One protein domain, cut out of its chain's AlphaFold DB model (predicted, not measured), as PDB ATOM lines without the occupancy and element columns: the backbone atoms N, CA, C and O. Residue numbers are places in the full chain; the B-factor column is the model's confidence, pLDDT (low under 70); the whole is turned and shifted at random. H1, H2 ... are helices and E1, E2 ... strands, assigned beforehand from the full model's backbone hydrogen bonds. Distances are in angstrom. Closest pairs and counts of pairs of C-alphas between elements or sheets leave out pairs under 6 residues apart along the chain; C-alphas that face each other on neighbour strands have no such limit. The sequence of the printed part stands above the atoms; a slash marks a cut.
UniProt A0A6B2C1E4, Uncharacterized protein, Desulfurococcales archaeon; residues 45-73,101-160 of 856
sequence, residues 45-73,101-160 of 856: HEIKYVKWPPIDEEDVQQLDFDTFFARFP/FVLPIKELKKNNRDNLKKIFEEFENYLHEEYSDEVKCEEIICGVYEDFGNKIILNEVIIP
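What this domain is: This is residues 45 to 73 and 101 to 160 of the 856 residues of an uncharacterized protein of Desulfurococcales archaeon (UniProt A0A6B2C1E4). A twisted four-stranded sheet bears the short helix H1 over one face, where it covers the hairpin of E1 and E2, while the long helix H2 is set off from the sheet. Residues 131 to 142, with no named element, lead from H2 back to E3, and residues 136 to 142 pass between H2 and the sheet. Residues 106 to 111, of which 110 and 111 belong to H2, stick out. The printed part has 89 residues, in the order E1, E2, H1, H2, E3, E4; the sheet runs E2, E1, E4, E3 and is mixed, and the class is mixed, helices and strands. The whole is compact, with a radius of gyration of the C-alphas of 13.2 A and spans of 37 by 30 by 22 A.

Where its parts are: In the sheet, E2 is residues 60 to 64, 13.8 A long, and E1 is residues 46 to 51, 15.8 A, beginning at C-alpha 46 at (101.542, -8.214, -9.384). E4 is residues 151 to 159, 20.9 A, ending at C-alpha 159 at (110.660, -4.839, 3.050), and E3 is residues 143 to 147, 12.4 A. H1 is residues 65 to 71, 10.2 A. H2 is residues 110 to 130, 30.0 A, with C-alpha 110 at (97.757, 2.217, 19.995).

How they stand to each other: The inner strands E1 and E4 are parallel at 31 degrees, with N 50 and O 157 2.9 A apart, within hydrogen-bond range. The edge strand E2 is antiparallel to E1 at 148 degrees, a hairpin, with N 49 and O 61 at 2.8 A. The edge strand E3 is antiparallel to E4 at 174 degrees, also a hairpin, with N 153 and O 146 at 2.9 A. E4 bends by 75 degrees at residue 155. The sheet is twisted, its C-alphas lying up to 4.4 A off its best plane. H1 is on the sheet at a height over the sheet of 8.9 A, over E1 and only just over E2, on which 3 of its 7 C-alphas fall. It runs along the strands, at 19 degrees to E1 on the local plane. The closest C-alphas of E1 and H1 are those of Glu 46 and Phe 65, 5.9 A apart. H2 is not on the sheet, with 3 pairs of C-alphas within 10 A, and it is apart from H1. In H1 every O i to N i+4 pair is within hydrogen-bond range; in H2, 16 of 17 are.

The domain as a whole: The two C-alphas farthest apart are those of Glu 57 and Lys 110, 37.2 A. Residues 74 to 100 are not printed, and C-alphas 73 and 101 are 8.8 A apart across this cut, which lies in the link from H1 to H2. The link from H2 to E3 is long, with 12 residues. The mean pLDDT of the printed part is 84.9, and residues 139 to 140 are under 70.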
ATOM      1  N   HIS A  45      97.524  -9.720 -10.472       75.62
ATOM      2  CA  HIS A  45      97.757  -8.499  -9.706       75.62
ATOM      3  C   HIS A  45      99.155  -8.666  -9.118       75.62
ATOM      4  O   HIS A  45      99.340  -9.430  -8.169       75.62
ATOM      5  N   GLU A  46     100.146  -8.070  -9.770       85.81
ATOM      6  CA  GLU A  46     101.542  -8.214  -9.384       85.81
ATOM      7  C   GLU A  46     101.867  -7.251  -8.251       85.81
ATOM      8  O   GLU A  46     101.764  -6.035  -8.398       85.81
ATOM      9  N   ILE A  47     102.302  -7.811  -7.130       89.69
ATOM     10  CA  ILE A  47     102.919  -7.056  -6.052       89.69
ATOM     11  C   ILE A  47     104.421  -7.082  -6.319       89.69
ATOM     12  O   ILE A  47     105.079  -8.121  -6.193       89.69
ATOM     13  N   LYS A  48     104.977  -5.928  -6.693       92.19
ATOM     14  CA  LYS A  48     106.426  -5.725  -6.680       92.19
ATOM     15  C   LYS A  48     106.888  -5.740  -5.224       92.19
ATOM     16  O   LYS A  48     106.308  -5.058  -4.384       92.19
ATOM     17  N   TYR A  49     107.937  -6.483  -4.905       91.50
ATOM     18  CA  TYR A  49     108.584  -6.398  -3.602       91.50
ATOM     19  C   TYR A  49     110.019  -5.904  -3.751       91.50
ATOM     20  O   TYR A  49     110.731  -6.275  -4.683       91.50
ATOM     21  N   VAL A  50     110.428  -5.053  -2.814       91.19
ATOM     22  CA  VAL A  50     111.763  -4.458  -2.757       91.19
ATOM     23  C   VAL A  50     112.370  -4.789  -1.407       91.19
ATOM     24  O   VAL A  50     111.946  -4.278  -0.368       91.19
ATOM     25  N   LYS A  51     113.381  -5.651  -1.407       88.88
ATOM     26  CA  LYS A  51     114.203  -5.915  -0.226       88.88
ATOM     27  C   LYS A  51     115.103  -4.701   0.011       88.88
ATOM     28  O   LYS A  51     115.920  -4.375  -0.845       88.88
ATOM     29  N   TRP A  52     114.969  -4.019   1.152       86.00
ATOM     30  CA  TRP A  52     115.676  -2.754   1.375       86.00
ATOM     31  C   TRP A  52     116.943  -2.870   2.250       86.00
ATOM     32  O   TRP A  52     116.900  -3.416   3.360       86.00
ATOM     33  N   PRO A  53     118.080  -2.273   1.836       81.44
ATOM     34  CA  PRO A  53     118.343  -1.643   0.545       81.44
ATOM     35  C   PRO A  53     118.627  -2.702  -0.534       81.44
ATOM     36  O   PRO A  53     119.319  -3.678  -0.225       81.44
ATOM     37  N   PRO A  54     118.164  -2.494  -1.779       81.94
ATOM     38  CA  PRO A  54     118.467  -3.393  -2.882       81.94
ATOM     39  C   PRO A  54     119.955  -3.305  -3.237       81.94
ATOM     40  O   PRO A  54     120.543  -2.219  -3.252       81.94
ATOM     41  N   ILE A  55     120.576  -4.457  -3.491       80.12
ATOM     42  CA  ILE A  55     121.997  -4.566  -3.860       80.12
ATOM     43  C   ILE A  55     122.158  -4.959  -5.335       80.12
ATOM     44  O   ILE A  55     123.116  -4.528  -5.981       80.12
ATOM     45  N   ASP A  56     121.229  -5.753  -5.859       80.56
ATOM     46  CA  ASP A  56     121.209  -6.283  -7.220       80.56
ATOM     47  C   ASP A  56     119.761  -6.421  -7.739       80.56
ATOM     48  O   ASP A  56     118.803  -6.030  -7.070       80.56
ATOM     49  N   GLU A  57     119.605  -6.936  -8.960       74.88
ATOM     50  CA  GLU A  57     118.300  -7.136  -9.604       74.88
ATOM     51  C   GLU A  57     117.474  -8.265  -8.954       74.88
ATOM     52  O   GLU A  57     116.258  -8.285  -9.115       74.88
ATOM     53  N   GLU A  58     118.079  -9.182  -8.183       79.19
ATOM     54  CA  GLU A  58     117.327 -10.235  -7.480       79.19
ATOM     55  C   GLU A  58     116.605  -9.691  -6.234       79.19
ATOM     56  O   GLU A  58     115.611 -10.278  -5.801       79.19
ATOM     57  N   ASP A  59     117.049  -8.553  -5.691       81.75
ATOM     58  CA  ASP A  59     116.427  -7.864  -4.551       81.75
ATOM     59  C   ASP A  59     115.128  -7.102  -4.909       81.75
ATOM     60  O   ASP A  59     114.443  -6.598  -4.009       81.75
ATOM     61  N   VAL A  60     114.772  -7.028  -6.200       86.88
ATOM     62  CA  VAL A  60     113.547  -6.395  -6.717       86.88
ATOM     63  C   VAL A  60     112.834  -7.346  -7.676       86.88
ATOM     64  O   VAL A  60     113.261  -7.528  -8.811       86.88
ATOM     65  N   GLN A  61     111.716  -7.935  -7.253       89.06
ATOM     66  CA  GLN A  61     110.955  -8.872  -8.091       89.06
ATOM     67  C   GLN A  61     109.451  -8.618  -7.992       89.06
ATOM     68  O   GLN A  61     108.968  -7.984  -7.056       89.06
ATOM     69  N   GLN A  62     108.702  -9.153  -8.951       89.06
ATOM     70  CA  GLN A  62     107.243  -9.175  -8.945       89.06
ATOM     71  C   GLN A  62     106.752 -10.593  -8.652       89.06
ATOM     72  O   GLN A  62     107.320 -11.574  -9.132       89.06
ATOM     73  N   LEU A  63     105.702 -10.694  -7.842       86.75
ATOM     74  CA  LEU A  63     104.954 -11.923  -7.594       86.75
ATOM     75  C   LEU A  63     103.469 -11.618  -7.747       86.75
ATOM     76  O   LEU A  63     103.038 -10.507  -7.443       86.75
ATOM     77  N   ASP A  64     102.673 -12.597  -8.165       84.69
ATOM     78  CA  ASP A  64     101.224 -12.462  -8.069       84.69
ATOM     79  C   ASP A  64     100.776 -12.326  -6.607       84.69
ATOM     80  O   ASP A  64     101.457 -12.761  -5.677       84.69
ATOM     81  N   PHE A  65      99.608 -11.716  -6.424       87.25
ATOM     82  CA  PHE A  65      98.992 -11.442  -5.131       87.25
ATOM     83  C   PHE A  65      98.983 -12.650  -4.181       87.25
ATOM     84  O   PHE A  65      99.378 -12.517  -3.022       87.25
ATOM     85  N   ASP A  66      98.578 -13.829  -4.659       84.31
ATOM     86  CA  ASP A  66      98.441 -15.019  -3.815       84.31
ATOM     87  C   ASP A  66      99.830 -15.572  -3.426       84.31
ATOM     88  O   ASP A  66     100.114 -15.784  -2.240       84.31
ATOM     89  N   THR A  67     100.753 -15.695  -4.388       85.81
ATOM     90  CA  THR A  67     102.146 -16.107  -4.136       85.81
ATOM     91  C   THR A  67     102.885 -15.130  -3.221       85.81
ATOM     92  O   THR A  67     103.676 -15.567  -2.376       85.81
ATOM     93  N   PHE A  68     102.652 -13.819  -3.355       89.19
ATOM     94  CA  PHE A  68     103.275 -12.804  -2.506       89.19
ATOM     95  C   PHE A  68     102.898 -13.005  -1.035       89.19
ATOM     96  O   PHE A  68     103.789 -13.150  -0.195       89.19
ATOM     97  N   PHE A  69     101.601 -13.091  -0.718       88.50
ATOM     98  CA  PHE A  69     101.146 -13.279   0.663       88.50
ATOM     99  C   PHE A  69     101.512 -14.655   1.236       88.50
ATOM    100  O   PHE A  69     101.804 -14.750   2.427       88.50
ATOM    101  N   ALA A  70     101.586 -15.705   0.412       84.31
ATOM    102  CA  ALA A  70     102.059 -17.018   0.852       84.31
ATOM    103  C   ALA A  70     103.565 -17.018   1.205       84.31
ATOM    104  O   ALA A  70     103.978 -17.557   2.243       84.31
ATOM    105  N   ARG A  71     104.408 -16.404   0.360       84.75
ATOM    106  CA  ARG A  71     105.872 -16.376   0.539       84.75
ATOM    107  C   ARG A  71     106.333 -15.363   1.581       84.75
ATOM    108  O   ARG A  71     107.197 -15.689   2.393       84.75
ATOM    109  N   PHE A  72     105.755 -14.168   1.567       89.12
ATOM    110  CA  PHE A  72     106.184 -13.019   2.361       89.12
ATOM    111  C   PHE A  72     105.030 -12.411   3.169       89.12
ATOM    112  O   PHE A  72     104.781 -11.216   3.037       89.12
ATOM    113  N   PRO A  73     104.315 -13.164   4.019       89.00
ATOM    114  CA  PRO A  73     103.304 -12.568   4.884       89.00
ATOM    115  C   PRO A  73     103.956 -11.579   5.874       89.00
ATOM    116  O   PRO A  73     105.123 -11.751   6.252       89.00
ATOM    117  N   PHE A 101     105.532  -5.013   8.054       88.31
ATOM    118  CA  PHE A 101     104.462  -4.929   9.043       88.31
ATOM    119  C   PHE A 101     103.246  -4.259   8.419       88.31
ATOM    120  O   PHE A 101     103.394  -3.415   7.536       88.31
ATOM    121  N   VAL A 102     102.062  -4.599   8.928       88.44
ATOM    122  CA  VAL A 102     100.818  -3.907   8.589       88.44
ATOM    123  C   VAL A 102     100.351  -3.094   9.796       88.44
ATOM    124  O   VAL A 102     100.071  -3.649  10.853       88.44
ATOM    125  N   LEU A 103     100.330  -1.768   9.683       79.12
ATOM    126  CA  LEU A 103     100.131  -0.870  10.833       79.12
ATOM    127  C   LEU A 103      98.686  -0.744  11.371       79.12
ATOM    128  O   LEU A 103      98.533  -0.621  12.589       79.12
ATOM    129  N   PRO A 104      97.616  -0.764  10.553       80.31
ATOM    130  CA  PRO A 104      96.243  -0.537  10.987       80.31
ATOM    131  C   PRO A 104      95.579  -1.877  11.324       80.31
ATOM    132  O   PRO A 104      94.592  -2.292  10.716       80.31
ATOM    133  N   ILE A 105      96.174  -2.576  12.286       82.50
ATOM    134  CA  ILE A 105      95.615  -3.784  12.887       82.50
ATOM    135  C   ILE A 105      94.900  -3.374  14.170       82.50
ATOM    136  O   ILE A 105      95.471  -2.658  14.998       82.50
ATOM    137  N   LYS A 106      93.656  -3.828  14.345       83.75
ATOM    138  CA  LYS A 106      92.802  -3.452  15.490       83.75
ATOM    139  C   LYS A 106      93.386  -3.925  16.823       83.75
ATOM    140  O   LYS A 106      93.260  -3.250  17.843       83.75
ATOM    141  N   GLU A 107      94.065  -5.064  16.789       88.44
ATOM    142  CA  GLU A 107      94.732  -5.722  17.908       88.44
ATOM    143  C   GLU A 107      96.110  -5.105  18.223       88.44
ATOM    144  O   GLU A 107      96.703  -5.414  19.257       88.44
ATOM    145  N   LEU A 108      96.647  -4.209  17.384       87.50
ATOM    146  CA  LEU A 108      97.924  -3.547  17.652       87.50
ATOM    147  C   LEU A 108      97.735  -2.425  18.685       87.50
ATOM    148  O   LEU A 108      96.955  -1.490  18.494       87.50
ATOM    149  N   LYS A 109      98.474  -2.480  19.799       88.56
ATOM    150  CA  LYS A 109      98.336  -1.504  20.888       88.56
ATOM    151  C   LYS A 109      98.631  -0.093  20.377       88.56
ATOM    152  O   LYS A 109      99.748   0.168  19.936       88.56
ATOM    153  N   LYS A 110      97.682   0.842  20.534       85.56
ATOM    154  CA  LYS A 110      97.757   2.217  19.995       85.56
ATOM    155  C   LYS A 110      99.137   2.878  20.149       85.56
ATOM    156  O   LYS A 110      99.734   3.250  19.154       85.56
ATOM    157  N   ASN A 111      99.702   2.933  21.357       85.81
ATOM    158  CA  ASN A 111     101.012   3.567  21.570       85.81
ATOM    159  C   ASN A 111     102.172   2.854  20.835       85.81
ATOM    160  O   ASN A 111     103.160   3.494  20.492       85.81
ATOM    161  N   ASN A 112     102.088   1.537  20.614       87.44
ATOM    162  CA  ASN A 112     103.065   0.798  19.810       87.44
ATOM    163  C   ASN A 112     102.841   1.045  18.310       87.44
ATOM    164  O   ASN A 112     103.817   1.275  17.605       87.44
ATOM    165  N   ARG A 113     101.583   1.114  17.851       84.56
ATOM    166  CA  ARG A 113     101.229   1.550  16.490       84.56
ATOM    167  C   ARG A 113     101.762   2.948  16.182       84.56
ATOM    168  O   ARG A 113     102.418   3.125  15.166       84.56
ATOM    169  N   ASP A 114     101.533   3.908  17.073       84.62
ATOM    170  CA  ASP A 114     101.966   5.300  16.912       84.62
ATOM    171  C   ASP A 114     103.513   5.406  16.919       84.62
ATOM    172  O   ASP A 114     104.095   6.130  16.114       84.62
ATOM    173  N   ASN A 115     104.204   4.613  17.752       83.19
ATOM    174  CA  ASN A 115     105.671   4.505  17.729       83.19
ATOM    175  C   ASN A 115     106.207   3.863  16.436       83.19
ATOM    176  O   ASN A 115     107.236   4.300  15.923       83.19
ATOM    177  N   LEU A 116     105.545   2.817  15.926       82.75
ATOM    178  CA  LEU A 116     105.923   2.163  14.673       82.75
ATOM    179  C   LEU A 116     105.697   3.102  13.486       82.75
ATOM    180  O   LEU A 116     106.617   3.255  12.692       82.75
ATOM    181  N   LYS A 117     104.548   3.795  13.416       83.31
ATOM    182  CA  LYS A 117     104.280   4.847  12.420       83.31
ATOM    183  C   LYS A 117     105.416   5.860  12.370       83.31
ATOM    184  O   LYS A 117     106.019   6.003  11.319       83.31
ATOM    185  N   LYS A 118     105.829   6.422  13.510       81.81
ATOM    186  CA  LYS A 118     106.968   7.350  13.555       81.81
ATOM    187  C   LYS A 118     108.284   6.754  13.021       81.81
ATOM    188  O   LYS A 118     109.031   7.436  12.327       81.81
ATOM    189  N   ILE A 119     108.591   5.494  13.343       79.56
ATOM    190  CA  ILE A 119     109.784   4.811  12.805       79.56
ATOM    191  C   ILE A 119     109.693   4.669  11.279       79.56
ATOM    192  O   ILE A 119     110.715   4.741  10.600       79.56
ATOM    193  N   PHE A 120     108.489   4.462  10.746       81.62
ATOM    194  CA  PHE A 120     108.260   4.346   9.314       81.62
ATOM    195  C   PHE A 120     108.153   5.698   8.598       81.62
ATOM    196  O   PHE A 120     108.633   5.781   7.482       81.62
ATOM    197  N   GLU A 121     107.680   6.766   9.242       83.19
ATOM    198  CA  GLU A 121     107.785   8.149   8.749       83.19
ATOM    199  C   GLU A 121     109.262   8.552   8.578       83.19
ATOM    200  O   GLU A 121     109.657   9.063   7.532       83.19
ATOM    201  N   GLU A 122     110.123   8.267   9.567       79.62
ATOM    202  CA  GLU A 122     111.580   8.490   9.463       79.62
ATOM    203  C   GLU A 122     112.212   7.698   8.295       79.62
ATOM    204  O   GLU A 122     113.190   8.147   7.700       79.62
ATOM    205  N   PHE A 123     111.652   6.532   7.955       81.56
ATOM    206  CA  PHE A 123     112.104   5.680   6.852       81.56
ATOM    207  C   PHE A 123     111.545   6.122   5.488       81.56
ATOM    208  O   PHE A 123     112.271   6.094   4.503       81.56
ATOM    209  N   GLU A 124     110.295   6.581   5.439       85.94
ATOM    210  CA  GLU A 124     109.616   7.117   4.256       85.94
ATOM    211  C   GLU A 124     110.334   8.355   3.720       85.94
ATOM    212  O   GLU A 124     110.708   8.371   2.553       85.94
ATOM    213  N   ASN A 125     110.652   9.325   4.587       84.56
ATOM    214  CA  ASN A 125     111.423  10.511   4.194       84.56
ATOM    215  C   ASN A 125     112.782  10.134   3.566       84.56
ATOM    216  O   ASN A 125     113.199  10.728   2.576       84.56
ATOM    217  N   TYR A 126     113.461   9.114   4.106       80.81
ATOM    218  CA  TYR A 126     114.718   8.604   3.545       80.81
ATOM    219  C   TYR A 126     114.520   7.900   2.187       80.81
ATOM    220  O   TYR A 126     115.396   7.958   1.326       80.81
ATOM    221  N   LEU A 127     113.372   7.249   1.971       84.25
ATOM    222  CA  LEU A 127     113.025   6.620   0.694       84.25
ATOM    223  C   LEU A 127     112.574   7.629  -0.369       84.25
ATOM    224  O   LEU A 127     112.819   7.384  -1.547       84.25
ATOM    225  N   HIS A 128     111.970   8.757   0.009       87.00
ATOM    226  CA  HIS A 128     111.701   9.863  -0.920       87.00
ATOM    227  C   HIS A 128     113.017  10.440  -1.459       87.00
ATOM    228  O   HIS A 128     113.196  10.545  -2.667       87.00
ATOM    229  N   GLU A 129     113.991  10.699  -0.577       81.69
ATOM    230  CA  GLU A 129     115.310  11.224  -0.967       81.69
ATOM    231  C   GLU A 129     116.118  10.274  -1.881       81.69
ATOM    232  O   GLU A 129     116.863  10.747  -2.741       81.69
ATOM    233  N   GLU A 130     116.000   8.950  -1.704       77.25
ATOM    234  CA  GLU A 130     116.907   7.963  -2.327       77.25
ATOM    235  C   GLU A 130     116.237   6.969  -3.301       77.25
ATOM    236  O   GLU A 130     116.949   6.221  -3.974       77.25
ATOM    237  N   TYR A 131     114.899   6.909  -3.377       81.19
ATOM    238  CA  TYR A 131     114.175   5.883  -4.146       81.19
ATOM    239  C   TYR A 131     112.990   6.412  -4.973       81.19
ATOM    240  O   TYR A 131     113.023   6.306  -6.199       81.19
ATOM    241  N   SER A 132     111.931   6.922  -4.333       81.25
ATOM    242  CA  SER A 132     110.724   7.423  -5.013       81.25
ATOM    243  C   SER A 132     109.812   8.208  -4.067       81.25
ATOM    244  O   SER A 132     109.446   7.699  -3.007       81.25
ATOM    245  N   ASP A 133     109.358   9.385  -4.506       85.88
ATOM    246  CA  ASP A 133     108.359  10.230  -3.826       85.88
ATOM    247  C   ASP A 133     106.950   9.590  -3.750       85.88
ATOM    248  O   ASP A 133     106.067  10.099  -3.061       85.88
ATOM    249  N   GLU A 134     106.696   8.487  -4.468       87.88
ATOM    250  CA  GLU A 134     105.395   7.790  -4.463       87.88
ATOM    251  C   GLU A 134     105.230   6.802  -3.295       87.88
ATOM    252  O   GLU A 134     104.122   6.310  -3.046       87.88
ATOM    253  N   VAL A 135     106.323   6.490  -2.589       87.88
ATOM    254  CA  VAL A 135     106.310   5.601  -1.423       87.88
ATOM    255  C   VAL A 135     105.508   6.242  -0.298       87.88
ATOM    256  O   VAL A 135     105.697   7.408   0.018       87.88
ATOM    257  N   LYS A 136     104.653   5.456   0.355       88.38
ATOM    258  CA  LYS A 136     103.912   5.853   1.555       88.38
ATOM    259  C   LYS A 136     104.107   4.792   2.623       88.38
ATOM    260  O   LYS A 136     104.099   3.607   2.299       88.38
ATOM    261  N   CYS A 137     104.194   5.184   3.887       82.25
ATOM    262  CA  CYS A 137     104.170   4.294   5.049       82.25
ATOM    263  C   CYS A 137     102.998   4.598   6.007       82.25
ATOM    264  O   CYS A 137     102.856   3.941   7.040       82.25
ATOM    265  N   GLU A 138     102.153   5.583   5.681       72.19
ATOM    266  CA  GLU A 138     101.159   6.152   6.599       72.19
ATOM    267  C   GLU A 138     100.053   5.183   7.029       72.19
ATOM    268  O   GLU A 138      99.760   5.069   8.224       72.19
ATOM    269  N   GLU A 139      99.376   4.535   6.076       57.94
ATOM    270  CA  GLU A 139      98.116   3.852   6.363       57.94
ATOM    271  C   GLU A 139      98.271   2.372   6.656       57.94
ATOM    272  O   GLU A 139      97.778   1.941   7.693       57.94
ATOM    273  N   ILE A 140      98.910   1.602   5.764       56.62
ATOM    274  CA  ILE A 140      98.887   0.128   5.819       56.62
ATOM    275  C   ILE A 140     100.295  -0.461   5.835       56.62
ATOM    276  O   ILE A 140     100.628  -1.194   6.763       56.62
ATOM    277  N   ILE A 141     101.110  -0.136   4.830       72.06
ATOM    278  CA  ILE A 141     102.400  -0.760   4.490       72.06
ATOM    279  C   ILE A 141     103.367   0.338   4.043       72.06
ATOM    280  O   ILE A 141     102.902   1.347   3.527       72.06
ATOM    281  N   CYS A 142     104.681   0.136   4.186       85.88
ATOM    282  CA  CYS A 142     105.674   0.926   3.450       85.88
ATOM    283  C   CYS A 142     105.773   0.439   2.001       85.88
ATOM    284  O   CYS A 142     106.243  -0.674   1.763       85.88
ATOM    285  N   GLY A 143     105.334   1.247   1.041       90.31
ATOM    286  CA  GLY A 143     105.329   0.879  -0.375       90.31
ATOM    287  C   GLY A 143     104.447   1.793  -1.221       90.31
ATOM    288  O   GLY A 143     104.115   2.896  -0.793       90.31
ATOM    289  N   VAL A 144     104.056   1.341  -2.413       91.38
ATOM    290  CA  VAL A 144     103.219   2.116  -3.347       91.38
ATOM    291  C   VAL A 144     101.828   1.491  -3.419       91.38
ATOM    292  O   VAL A 144     101.678   0.315  -3.757       91.38
ATOM    293  N   TYR A 145     100.804   2.276  -3.080       91.50
ATOM    294  CA  TYR A 145      99.407   1.839  -3.071       91.50
ATOM    295  C   TYR A 145      98.411   2.980  -3.316       91.50
ATOM    296  O   TYR A 145      98.670   4.162  -3.041       91.50
ATOM    297  N   GLU A 146      97.241   2.576  -3.805       91.31
ATOM    298  CA  GLU A 146      96.051   3.399  -4.012       91.31
ATOM    299  C   GLU A 146      95.017   3.116  -2.912       91.31
ATOM    300  O   GLU A 146      94.795   1.956  -2.560       91.31
ATOM    301  N   ASP A 147      94.374   4.156  -2.372       88.44
ATOM    302  CA  ASP A 147      93.336   4.038  -1.340       88.44
ATOM    303  C   ASP A 147      91.931   4.240  -1.927       88.44
ATOM    304  O   ASP A 147      91.638   5.260  -2.551       88.44
ATOM    305  N   PHE A 148      91.052   3.272  -1.673       87.75
ATOM    306  CA  PHE A 148      89.645   3.254  -2.072       87.75
ATOM    307  C   PHE A 148      88.707   3.249  -0.847       87.75
ATOM    308  O   PHE A 148      87.585   2.736  -0.888       87.75
ATOM    309  N   GLY A 149      89.154   3.819   0.274       86.62
ATOM    310  CA  GLY A 149      88.355   4.082   1.470       86.62
ATOM    311  C   GLY A 149      88.328   2.910   2.450       86.62
ATOM    312  O   GLY A 149      88.841   3.031   3.558       86.62
ATOM    313  N   ASN A 150      87.728   1.775   2.073       86.62
ATOM    314  CA  ASN A 150      87.723   0.549   2.896       86.62
ATOM    315  C   ASN A 150      88.628  -0.572   2.349       86.62
ATOM    316  O   ASN A 150      88.738  -1.637   2.968       86.62
ATOM    317  N   LYS A 151      89.273  -0.331   1.206       90.38
ATOM    318  CA  LYS A 151      90.248  -1.209   0.555       90.38
ATOM    319  C   LYS A 151      91.433  -0.375   0.062       90.38
ATOM    320  O   LYS A 151      91.227   0.774  -0.320       90.38
ATOM    321  N   ILE A 152      92.619  -0.970  -0.016       91.25
ATOM    322  CA  ILE A 152      93.727  -0.462  -0.839       91.25
ATOM    323  C   ILE A 152      94.017  -1.415  -1.996       91.25
ATOM    324  O   ILE A 152      93.762  -2.615  -1.880       91.25
ATOM    325  N   ILE A 153      94.613  -0.896  -3.068       91.38
ATOM    326  CA  ILE A 153      95.272  -1.699  -4.103       91.38
ATOM    327  C   ILE A 153      96.781  -1.524  -3.927       91.38
ATOM    328  O   ILE A 153      97.297  -0.408  -3.977       91.38
ATOM    329  N   LEU A 154      97.471  -2.628  -3.634       90.56
ATOM    330  CA  LEU A 154      98.879  -2.649  -3.238       90.56
ATOM    331  C   LEU A 154      99.759  -3.024  -4.429       90.56
ATOM    332  O   LEU A 154      99.790  -4.188  -4.818       90.56
ATOM    333  N   ASN A 155     100.473  -2.053  -4.991       90.38
ATOM    334  CA  ASN A 155     101.294  -2.248  -6.188       90.38
ATOM    335  C   ASN A 155     102.741  -2.618  -5.825       90.38
ATOM    336  O   ASN A 155     103.376  -3.422  -6.508       90.38
ATOM    337  N   GLU A 156     103.258  -2.066  -4.722       91.62
ATOM    338  CA  GLU A 156     104.622  -2.322  -4.259       91.62
ATOM    339  C   GLU A 156     104.721  -2.439  -2.733       91.62
ATOM    340  O   GLU A 156     104.086  -1.672  -2.009       91.62
ATOM    341  N   VAL A 157     105.566  -3.354  -2.246       92.44
ATOM    342  CA  VAL A 157     105.936  -3.514  -0.830       92.44
ATOM    343  C   VAL A 157     107.441  -3.356  -0.650       92.44
ATOM    344  O   VAL A 157     108.232  -4.126  -1.195       92.44
ATOM    345  N   ILE A 158     107.844  -2.416   0.201       90.88
ATOM    346  CA  ILE A 158     109.232  -2.239   0.621       90.88
ATOM    347  C   ILE A 158     109.433  -2.988   1.940       90.88
ATOM    348  O   ILE A 158     108.742  -2.751   2.933       90.88
ATOM    349  N   ILE A 159     110.386  -3.919   1.946       90.69
ATOM    350  CA  ILE A 159     110.660  -4.839   3.050       90.69
ATOM    351  C   ILE A 159     111.959  -4.402   3.751       90.69
ATOM    352  O   ILE A 159     113.050  -4.714   3.264       90.69
ATOM    353  N   PRO A 160     111.876  -3.693   4.892       87.44
ATOM    354  CA  PRO A 160     113.043  -3.179   5.598       87.44
ATOM    355  C   PRO A 160     113.732  -4.228   6.478       87.44
ATOM    356  O   PRO A 160     113.144  -5.220   6.925       87.44
TER     357      PRO A 160